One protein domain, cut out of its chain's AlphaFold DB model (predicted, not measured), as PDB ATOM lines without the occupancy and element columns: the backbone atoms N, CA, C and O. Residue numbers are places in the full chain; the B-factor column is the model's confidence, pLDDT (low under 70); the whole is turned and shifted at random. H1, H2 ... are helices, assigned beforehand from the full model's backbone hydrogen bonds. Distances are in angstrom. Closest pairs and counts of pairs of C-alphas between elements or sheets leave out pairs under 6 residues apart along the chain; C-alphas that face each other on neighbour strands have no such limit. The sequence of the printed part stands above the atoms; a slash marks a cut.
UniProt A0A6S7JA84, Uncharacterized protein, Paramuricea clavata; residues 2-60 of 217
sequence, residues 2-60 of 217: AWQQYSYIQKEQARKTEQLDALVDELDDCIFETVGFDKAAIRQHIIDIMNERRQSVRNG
ATOM      1  N   ALA A   2     134.350 206.894 127.164       66.88
ATOM      2  CA  ALA A   2     135.226 206.050 128.004       66.88
ATOM      3  C   ALA A   2     135.910 204.868 127.270       66.88
ATOM      4  O   ALA A   2     137.092 204.608 127.474       66.88
ATOM      5  N   TRP A   3     135.207 204.204 126.344       73.81
ATOM      6  CA  TRP A   3     135.763 203.095 125.551       73.81
ATOM      7  C   TRP A   3     136.903 203.500 124.602       73.81
ATOM      8  O   TRP A   3     137.849 202.737 124.416       73.81
ATOM      9  N   GLN A   4     136.851 204.707 124.030       75.88
ATOM     10  CA  GLN A   4     137.914 205.203 123.147       75.88
ATOM     11  C   GLN A   4     139.188 205.512 123.942       75.88
ATOM     12  O   GLN A   4     140.287 205.194 123.491       75.88
ATOM     13  N   GLN A   5     139.037 206.053 125.152       76.56
ATOM     14  CA  GLN A   5     140.160 206.349 126.039       76.56
ATOM     15  C   GLN A   5     140.827 205.069 126.564       76.56
ATOM     16  O   GLN A   5     142.051 204.978 126.576       76.56
ATOM     17  N   TYR A   6     140.040 204.046 126.906       76.94
ATOM     18  CA  TYR A   6     140.575 202.747 127.321       76.94
ATOM     19  C   TYR A   6     141.363 202.049 126.198       76.94
ATOM     20  O   TYR A   6     142.476 201.573 126.419       76.94
ATOM     21  N   SER A   7     140.831 202.058 124.969       84.81
ATOM     22  CA  SER A   7     141.520 201.493 123.799       84.81
ATOM     23  C   SER A   7     142.841 202.209 123.494       84.81
ATOM     24  O   SER A   7     143.828 201.560 123.148       84.81
ATOM     25  N   TYR A   8     142.883 203.534 123.660       83.94
ATOM     26  CA  TYR A   8     144.103 204.317 123.473       83.94
ATOM     27  C   TYR A   8     145.191 203.937 124.489       83.94
ATOM     28  O   TYR A   8     146.321 203.651 124.093       83.94
ATOM     29  N   ILE A   9     144.837 203.846 125.775       79.19
ATOM     30  CA  ILE A   9     145.778 203.483 126.845       79.19
ATOM     31  C   ILE A   9     146.361 202.082 126.613       79.19
ATOM     32  O   ILE A   9     147.565 201.889 126.772       79.19
ATOM     33  N   GLN A  10     145.544 201.114 126.182       79.56
ATOM     34  CA  GLN A  10     146.034 199.766 125.876       79.56
ATOM     35  C   GLN A  10     147.020 199.747 124.701       79.56
ATOM     36  O   GLN A  10     148.064 199.101 124.788       79.56
ATOM     37  N   LYS A  11     146.732 200.483 123.619       85.69
ATOM     38  CA  LYS A  11     147.645 200.583 122.468       85.69
ATOM     39  C   LYS A  11     148.972 201.231 122.846       85.69
ATOM     40  O   LYS A  11     150.024 200.792 122.392       85.69
ATOM     41  N   GLU A  12     148.932 202.258 123.687       85.94
ATOM     42  CA  GLU A  12     150.146 202.923 124.153       85.94
ATOM     43  C   GLU A  12     150.992 202.003 125.047       85.94
ATOM     44  O   GLU A  12     152.218 201.995 124.938       85.94
ATOM     45  N   GLN A  13     150.353 201.190 125.898       80.88
ATOM     46  CA  GLN A  13     151.049 200.179 126.697       80.88
ATOM     47  C   GLN A  13     151.699 199.107 125.821       80.88
ATOM     48  O   GLN A  13     152.873 198.814 126.027       80.88
ATOM     49  N   ALA A  14     150.979 198.594 124.818       84.50
ATOM     50  CA  ALA A  14     151.510 197.611 123.876       84.50
ATOM     51  C   ALA A  14     152.732 198.147 123.106       84.50
ATOM     52  O   ALA A  14     153.739 197.458 122.973       84.50
ATOM     53  N   ARG A  15     152.691 199.416 122.677       89.50
ATOM     54  CA  ARG A  15     153.834 200.056 122.007       89.50
ATOM     55  C   ARG A  15     155.056 200.161 122.922       89.50
ATOM     56  O   ARG A  15     156.180 199.988 122.472       89.50
ATOM     57  N   LYS A  16     154.851 200.465 124.208       85.06
ATOM     58  CA  LYS A  16     155.945 200.561 125.189       85.06
ATOM     59  C   LYS A  16     156.573 199.197 125.478       85.06
ATOM     60  O   LYS A  16     157.787 199.129 125.622       85.06
ATOM     61  N   THR A  17     155.776 198.130 125.540       83.00
ATOM     62  CA  THR A  17     156.308 196.768 125.708       83.00
ATOM     63  C   THR A  17     157.078 196.304 124.475       83.00
ATOM     64  O   THR A  17     158.132 195.707 124.625       83.00
ATOM     65  N   GLU A  18     156.622 196.655 123.272       89.50
ATOM     66  CA  GLU A  18     157.340 196.350 122.026       89.50
ATOM     67  C   GLU A  18     158.684 197.096 121.936       89.50
ATOM     68  O   GLU A  18     159.697 196.517 121.560       89.50
ATOM     69  N   GLN A  19     158.725 198.365 122.357       87.88
ATOM     70  CA  GLN A  19     159.977 199.125 122.459       87.88
ATOM     71  C   GLN A  19     160.945 198.523 123.483       87.88
ATOM     72  O   GLN A  19     162.151 198.531 123.257       87.88
ATOM     73  N   LEU A  20     160.426 198.013 124.603       85.00
ATOM     74  CA  LEU A  20     161.241 197.328 125.600       85.00
ATOM     75  C   LEU A  20     161.831 196.034 125.033       85.00
ATOM     76  O   LEU A  20     163.016 195.792 125.221       85.00
ATOM     77  N   ASP A  21     161.029 195.244 124.321       85.31
ATOM     78  CA  ASP A  21     161.492 194.000 123.701       85.31
ATOM     79  C   ASP A  21     162.604 194.286 122.673       85.31
ATOM     80  O   ASP A  21     163.657 193.657 122.731       85.31
ATOM     81  N   ALA A  22     162.454 195.325 121.842       89.00
ATOM     82  CA  ALA A  22     163.499 195.741 120.902       89.00
ATOM     83  C   ALA A  22     164.812 196.170 121.593       89.00
ATOM     84  O   ALA A  22     165.895 195.827 121.125       89.00
ATOM     85  N   LEU A  23     164.729 196.890 122.720       86.56
ATOM     86  CA  LEU A  23     165.907 197.285 123.504       86.56
ATOM     87  C   LEU A  23     166.584 196.089 124.182       86.56
ATOM     88  O   LEU A  23     167.805 196.062 124.319       86.56
ATOM     89  N   VAL A  24     165.800 195.105 124.627       84.75
ATOM     90  CA  VAL A  24     166.330 193.872 125.222       84.75
ATOM     91  C   VAL A  24     166.990 192.988 124.162       84.75
ATOM     92  O   VAL A  24     167.985 192.320 124.446       84.75
ATOM     93  N   ASP A  25     166.482 193.011 122.933       85.88
ATOM     94  CA  ASP A  25     167.094 192.311 121.807       85.88
ATOM     95  C   ASP A  25     168.424 192.954 121.383       85.88
ATOM     96  O   ASP A  25     169.366 192.217 121.093       85.88
ATOM     97  N   GLU A  26     168.531 194.290 121.434       85.50
ATOM     98  CA  GLU A  26     169.762 195.051 121.146       85.50
ATOM     99  C   GLU A  26     170.862 194.872 122.212       85.50
ATOM    100  O   GLU A  26     172.032 195.143 121.947       85.50
ATOM    101  N   LEU A  27     170.528 194.379 123.412       80.81
ATOM    102  CA  LEU A  27     171.543 193.954 124.377       80.81
ATOM    103  C   LEU A  27     172.289 192.740 123.804       80.81
ATOM    104  O   LEU A  27     171.776 191.618 123.835       80.81
ATOM    105  N   ASP A  28     173.495 192.960 123.284       74.62
ATOM    106  CA  ASP A  28     174.418 191.890 122.899       74.62
ATOM    107  C   ASP A  28     174.634 190.904 124.058       74.62
ATOM    108  O   ASP A  28     174.442 191.242 125.232       74.62
ATOM    109  N   ASP A  29     175.056 189.677 123.732       64.75
ATOM    110  CA  ASP A  29     175.496 188.703 124.731       64.75
ATOM    111  C   ASP A  29     176.617 189.335 125.563       64.75
ATOM    112  O   ASP A  29     177.764 189.466 125.127       64.75
ATOM    113  N   CYS A  30     176.250 189.806 126.756       58.97
ATOM    114  CA  CYS A  30     177.163 190.447 127.681       58.97
ATOM    115  C   CYS A  30     178.396 189.556 127.856       58.97
ATOM    116  O   CYS A  30     178.290 188.385 128.207       58.97
ATOM    117  N   ILE A  31     179.578 190.145 127.663       60.53
ATOM    118  CA  ILE A  31     180.882 189.468 127.786       60.53
ATOM    119  C   ILE A  31     181.096 188.923 129.217       60.53
ATOM    120  O   ILE A  31     181.969 188.094 129.467       60.53
ATOM    121  N   PHE A  32     180.293 189.390 130.173       63.72
ATOM    122  CA  PHE A  32     180.276 188.905 131.541       63.72
ATOM    123  C   PHE A  32     179.398 187.665 131.654       63.72
ATOM    124  O   PHE A  32     178.223 187.701 131.301       63.72
ATOM    125  N   GLU A  33     179.973 186.601 132.211       58.84
ATOM    126  CA  GLU A  33     179.280 185.374 132.592       58.84
ATOM    127  C   GLU A  33     178.057 185.752 133.442       58.84
ATOM    128  O   GLU A  33     178.176 186.206 134.586       58.84
ATOM    129  N   THR A  34     176.872 185.700 132.831       58.97
ATOM    130  CA  THR A  34     175.652 186.170 133.474       58.97
ATOM    131  C   THR A  34     175.392 185.264 134.665       58.97
ATOM    132  O   THR A  34     175.289 184.043 134.545       58.97
ATOM    133  N   VAL A  35     175.308 185.856 135.854       62.50
ATOM    134  CA  VAL A  35     174.995 185.149 137.102       62.50
ATOM    135  C   VAL A  35     173.509 184.769 137.084       62.50
ATOM    136  O   VAL A  35     172.708 185.328 137.825       62.50
ATOM    137  N   GLY A  36     173.108 183.902 136.152       64.00
ATOM    138  CA  GLY A  36     171.720 183.494 135.925       64.00
ATOM    139  C   GLY A  36     170.771 184.610 135.467       64.00
ATOM    140  O   GLY A  36     169.565 184.399 135.486       64.00
ATOM    141  N   PHE A  37     171.280 185.784 135.079       74.25
ATOM    142  CA  PHE A  37     170.467 186.876 134.536       74.25
ATOM    143  C   PHE A  37     170.376 186.745 133.017       74.25
ATOM    144  O   PHE A  37     171.200 187.281 132.278       74.25
ATOM    145  N   ASP A  38     169.383 185.994 132.559       82.06
ATOM    146  CA  ASP A  38     169.011 185.930 131.154       82.06
ATOM    147  C   ASP A  38     168.248 187.198 130.721       82.06
ATOM    148  O   ASP A  38     167.754 187.989 131.533       82.06
ATOM    149  N   LYS A  39     168.138 187.405 129.402       82.50
ATOM    150  CA  LYS A  39     167.350 188.508 128.825       82.50
ATOM    151  C   LYS A  39     165.906 188.507 129.351       82.50
ATOM    152  O   LYS A  39     165.323 189.569 129.573       82.50
ATOM    153  N   ALA A  40     165.351 187.321 129.611       82.75
ATOM    154  CA  ALA A  40     164.019 187.161 130.180       82.75
ATOM    155  C   ALA A  40     163.925 187.677 131.627       82.75
ATOM    156  O   ALA A  40     162.966 188.382 131.946       82.75
ATOM    157  N   ALA A  41     164.916 187.412 132.484       83.56
ATOM    158  CA  ALA A  41     164.973 187.952 133.841       83.56
ATOM    159  C   ALA A  41     165.104 189.476 133.839       83.56
ATOM    160  O   ALA A  41     164.425 190.140 134.621       83.56
ATOM    161  N   ILE A  42     165.914 190.049 132.941       81.25
ATOM    162  CA  ILE A  42     166.028 191.511 132.796       81.25
ATOM    163  C   ILE A  42     164.673 192.109 132.404       81.25
ATOM    164  O   ILE A  42     164.212 193.067 133.028       81.25
ATOM    165  N   ARG A  43     163.997 191.512 131.416       83.75
ATOM    166  CA  ARG A  43     162.653 191.922 130.991       83.75
ATOM    167  C   ARG A  43     161.660 191.877 132.152       83.75
ATOM    168  O   ARG A  43     160.952 192.856 132.386       83.75
ATOM    169  N   GLN A  44     161.623 190.764 132.883       86.12
ATOM    170  CA  GLN A  44     160.713 190.589 134.012       86.12
ATOM    171  C   GLN A  44     160.998 191.609 135.118       86.12
ATOM    172  O   GLN A  44     160.078 192.266 135.594       86.12
ATOM    173  N   HIS A  45     162.271 191.826 135.447       85.38
ATOM    174  CA  HIS A  45     162.681 192.789 136.461       85.38
ATOM    175  C   HIS A  45     162.248 194.223 136.120       85.38
ATOM    176  O   HIS A  45     161.743 194.942 136.982       85.38
ATOM    177  N   ILE A  46     162.382 194.640 134.856       84.88
ATOM    178  CA  ILE A  46     161.925 195.963 134.405       84.88
ATOM    179  C   ILE A  46     160.401 196.083 134.533       84.88
ATOM    180  O   ILE A  46     159.903 197.103 135.019       84.88
ATOM    181  N   ILE A  47     159.652 195.049 134.134       86.69
ATOM    182  CA  ILE A  47     158.190 195.017 134.271       86.69
ATOM    183  C   ILE A  47     157.780 195.112 135.746       86.69
ATOM    184  O   ILE A  47     156.873 195.883 136.073       86.69
ATOM    185  N   ASP A  48     158.464 194.389 136.631       85.56
ATOM    186  CA  ASP A  48     158.194 194.390 138.069       85.56
ATOM    187  C   ASP A  48     158.438 195.775 138.678       85.56
ATOM    188  O   ASP A  48     157.537 196.315 139.319       85.56
ATOM    189  N   ILE A  49     159.573 196.422 138.372       86.00
ATOM    190  CA  ILE A  49     159.860 197.802 138.808       86.00
ATOM    191  C   ILE A  49     158.792 198.777 138.291       86.00
ATOM    192  O   ILE A  49     158.337 199.667 139.016       86.00
ATOM    193  N   MET A  50     158.376 198.647 137.027       80.56
ATOM    194  CA  MET A  50     157.332 199.506 136.463       80.56
ATOM    195  C   MET A  50     155.984 199.306 137.165       80.56
ATOM    196  O   MET A  50     155.261 200.281 137.388       80.56
ATOM    197  N   ASN A  51     155.631 198.067 137.507       82.44
ATOM    198  CA  ASN A  51     154.396 197.745 138.214       82.44
ATOM    199  C   ASN A  51     154.434 198.206 139.672       82.44
ATOM    200  O   ASN A  51     153.455 198.794 140.132       82.44
ATOM    201  N   GLU A  52     155.557 198.024 140.364       81.44
ATOM    202  CA  GLU A  52     155.782 198.528 141.719       81.44
ATOM    203  C   GLU A  52     155.606 200.050 141.764       81.44
ATOM    204  O   GLU A  52     154.821 200.562 142.562       81.44
ATOM    205  N   ARG A  53     156.222 200.782 140.824       76.88
ATOM    206  CA  ARG A  53     156.041 202.240 140.700       76.88
ATOM    207  C   ARG A  53     154.589 202.636 140.431       76.88
ATOM    208  O   ARG A  53     154.109 203.631 140.965       76.88
ATOM    209  N   ARG A  54     153.854 201.877 139.611       79.31
ATOM    210  CA  ARG A  54     152.418 202.137 139.380       79.31
ATOM    211  C   ARG A  54     151.589 201.894 140.643       79.31
ATOM    212  O   ARG A  54     150.649 202.646 140.898       79.31
ATOM    213  N   GLN A  55     151.917 200.861 141.418       75.31
ATOM    214  CA  GLN A  55     151.250 200.565 142.686       75.31
ATOM    215  C   GLN A  55     151.564 201.620 143.751       75.31
ATOM    216  O   GLN A  55     150.653 202.049 144.454       75.31
ATOM    217  N   SER A  56     152.805 202.105 143.831       72.75
ATOM    218  CA  SER A  56     153.185 203.124 144.814       72.75
ATOM    219  C   SER A  56     152.456 204.449 144.590       72.75
ATOM    220  O   SER A  56     151.943 205.023 145.547       72.75
ATOM    221  N   VAL A  57     152.310 204.882 143.329       70.50
ATOM    222  CA  VAL A  57     151.533 206.081 142.967       70.50
ATOM    223  C   VAL A  57     150.070 205.929 143.382       70.50
ATOM    224  O   VAL A  57     149.468 206.872 143.890       70.50
ATOM    225  N   ARG A  58     149.494 204.730 143.230       72.25
ATOM    226  CA  ARG A  58     148.122 204.444 143.677       72.25
ATOM    227  C   ARG A  58     147.975 204.515 145.202       72.25
ATOM    228  O   ARG A  58     146.907 204.885 145.679       72.25
ATOM    229  N   ASN A  59     149.042 204.210 145.937       72.75
ATOM    230  CA  ASN A  59     149.097 204.271 147.397       72.75
ATOM    231  C   ASN A  59     149.532 205.651 147.932       72.75
ATOM    232  O   ASN A  59     149.732 205.796 149.135       72.75
ATOM    233  N   GLY A  60     149.700 206.658 147.065       71.88
ATOM    234  CA  GLY A  60     150.108 208.010 147.461       71.88
ATOM    235  C   GLY A  60     151.599 208.171 147.789       71.88
ATOM    236  O   GLY A  60     151.994 209.230 148.269       71.88
TER     237      GLY A  60
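Overview. This is residues 2 to 60 of the 217 residues of an uncharacterized protein of Paramuricea clavata (UniProt A0A6S7JA84). Two long helices, H1 and H2, make an open helical hairpin shaped like a narrow V, joined by a looping link at the closed end. They meet only near that end, with residues 20 to 25 of H1 and 39 to 43 of H2, and from there the two spread apart into free arms. The printed part has 59 residues with two named helices, H1 then H2, and no named strand; its class is all helix. It is only just loose, close to extended, with a radius of gyration of the C-alphas of 15.1 A, and its flat outline spans 48 by 26 by 11 A.

Arrangement. H1, residues 2 to 26, touches H2, residues 39 to 58, and the two form a helical hairpin. H1 touches with residues 20 to 25 alone, and H2 with residues 39 to 43 alone. The closest C-alphas of the two helices are those of Val 24 and Lys 39, 6.5 A apart. They run opposite ways at a steep tilt of 36 degrees, only just past shallow. Their centres are 14.6 A apart. In H1 and H2 every O i to N i+4 pair is within hydrogen-bond range.

Along the chain. H1 begins at C-alpha 2, at (135.226, 206.050, 128.004), and ends at C-alpha 26, at (169.762, 195.051, 121.146), a length of 36.9 A. H2 measures 29.1 A from C-alpha 39 to C-alpha 58, which is at (148.122, 204.444, 143.677).

Size, cuts and confidence. The two C-alphas farthest apart are those of Ala 2 and Glu 33, 48.9 A. The link from H1 to H2, residues 27 to 38, is long. Residues 2 to 16, 31 to 36 and 48 to 60 stand free. The printed part has no cut. The mean pLDDT of the printed part is 78.6, and residue 2 and residues 29 to 36 are under 70.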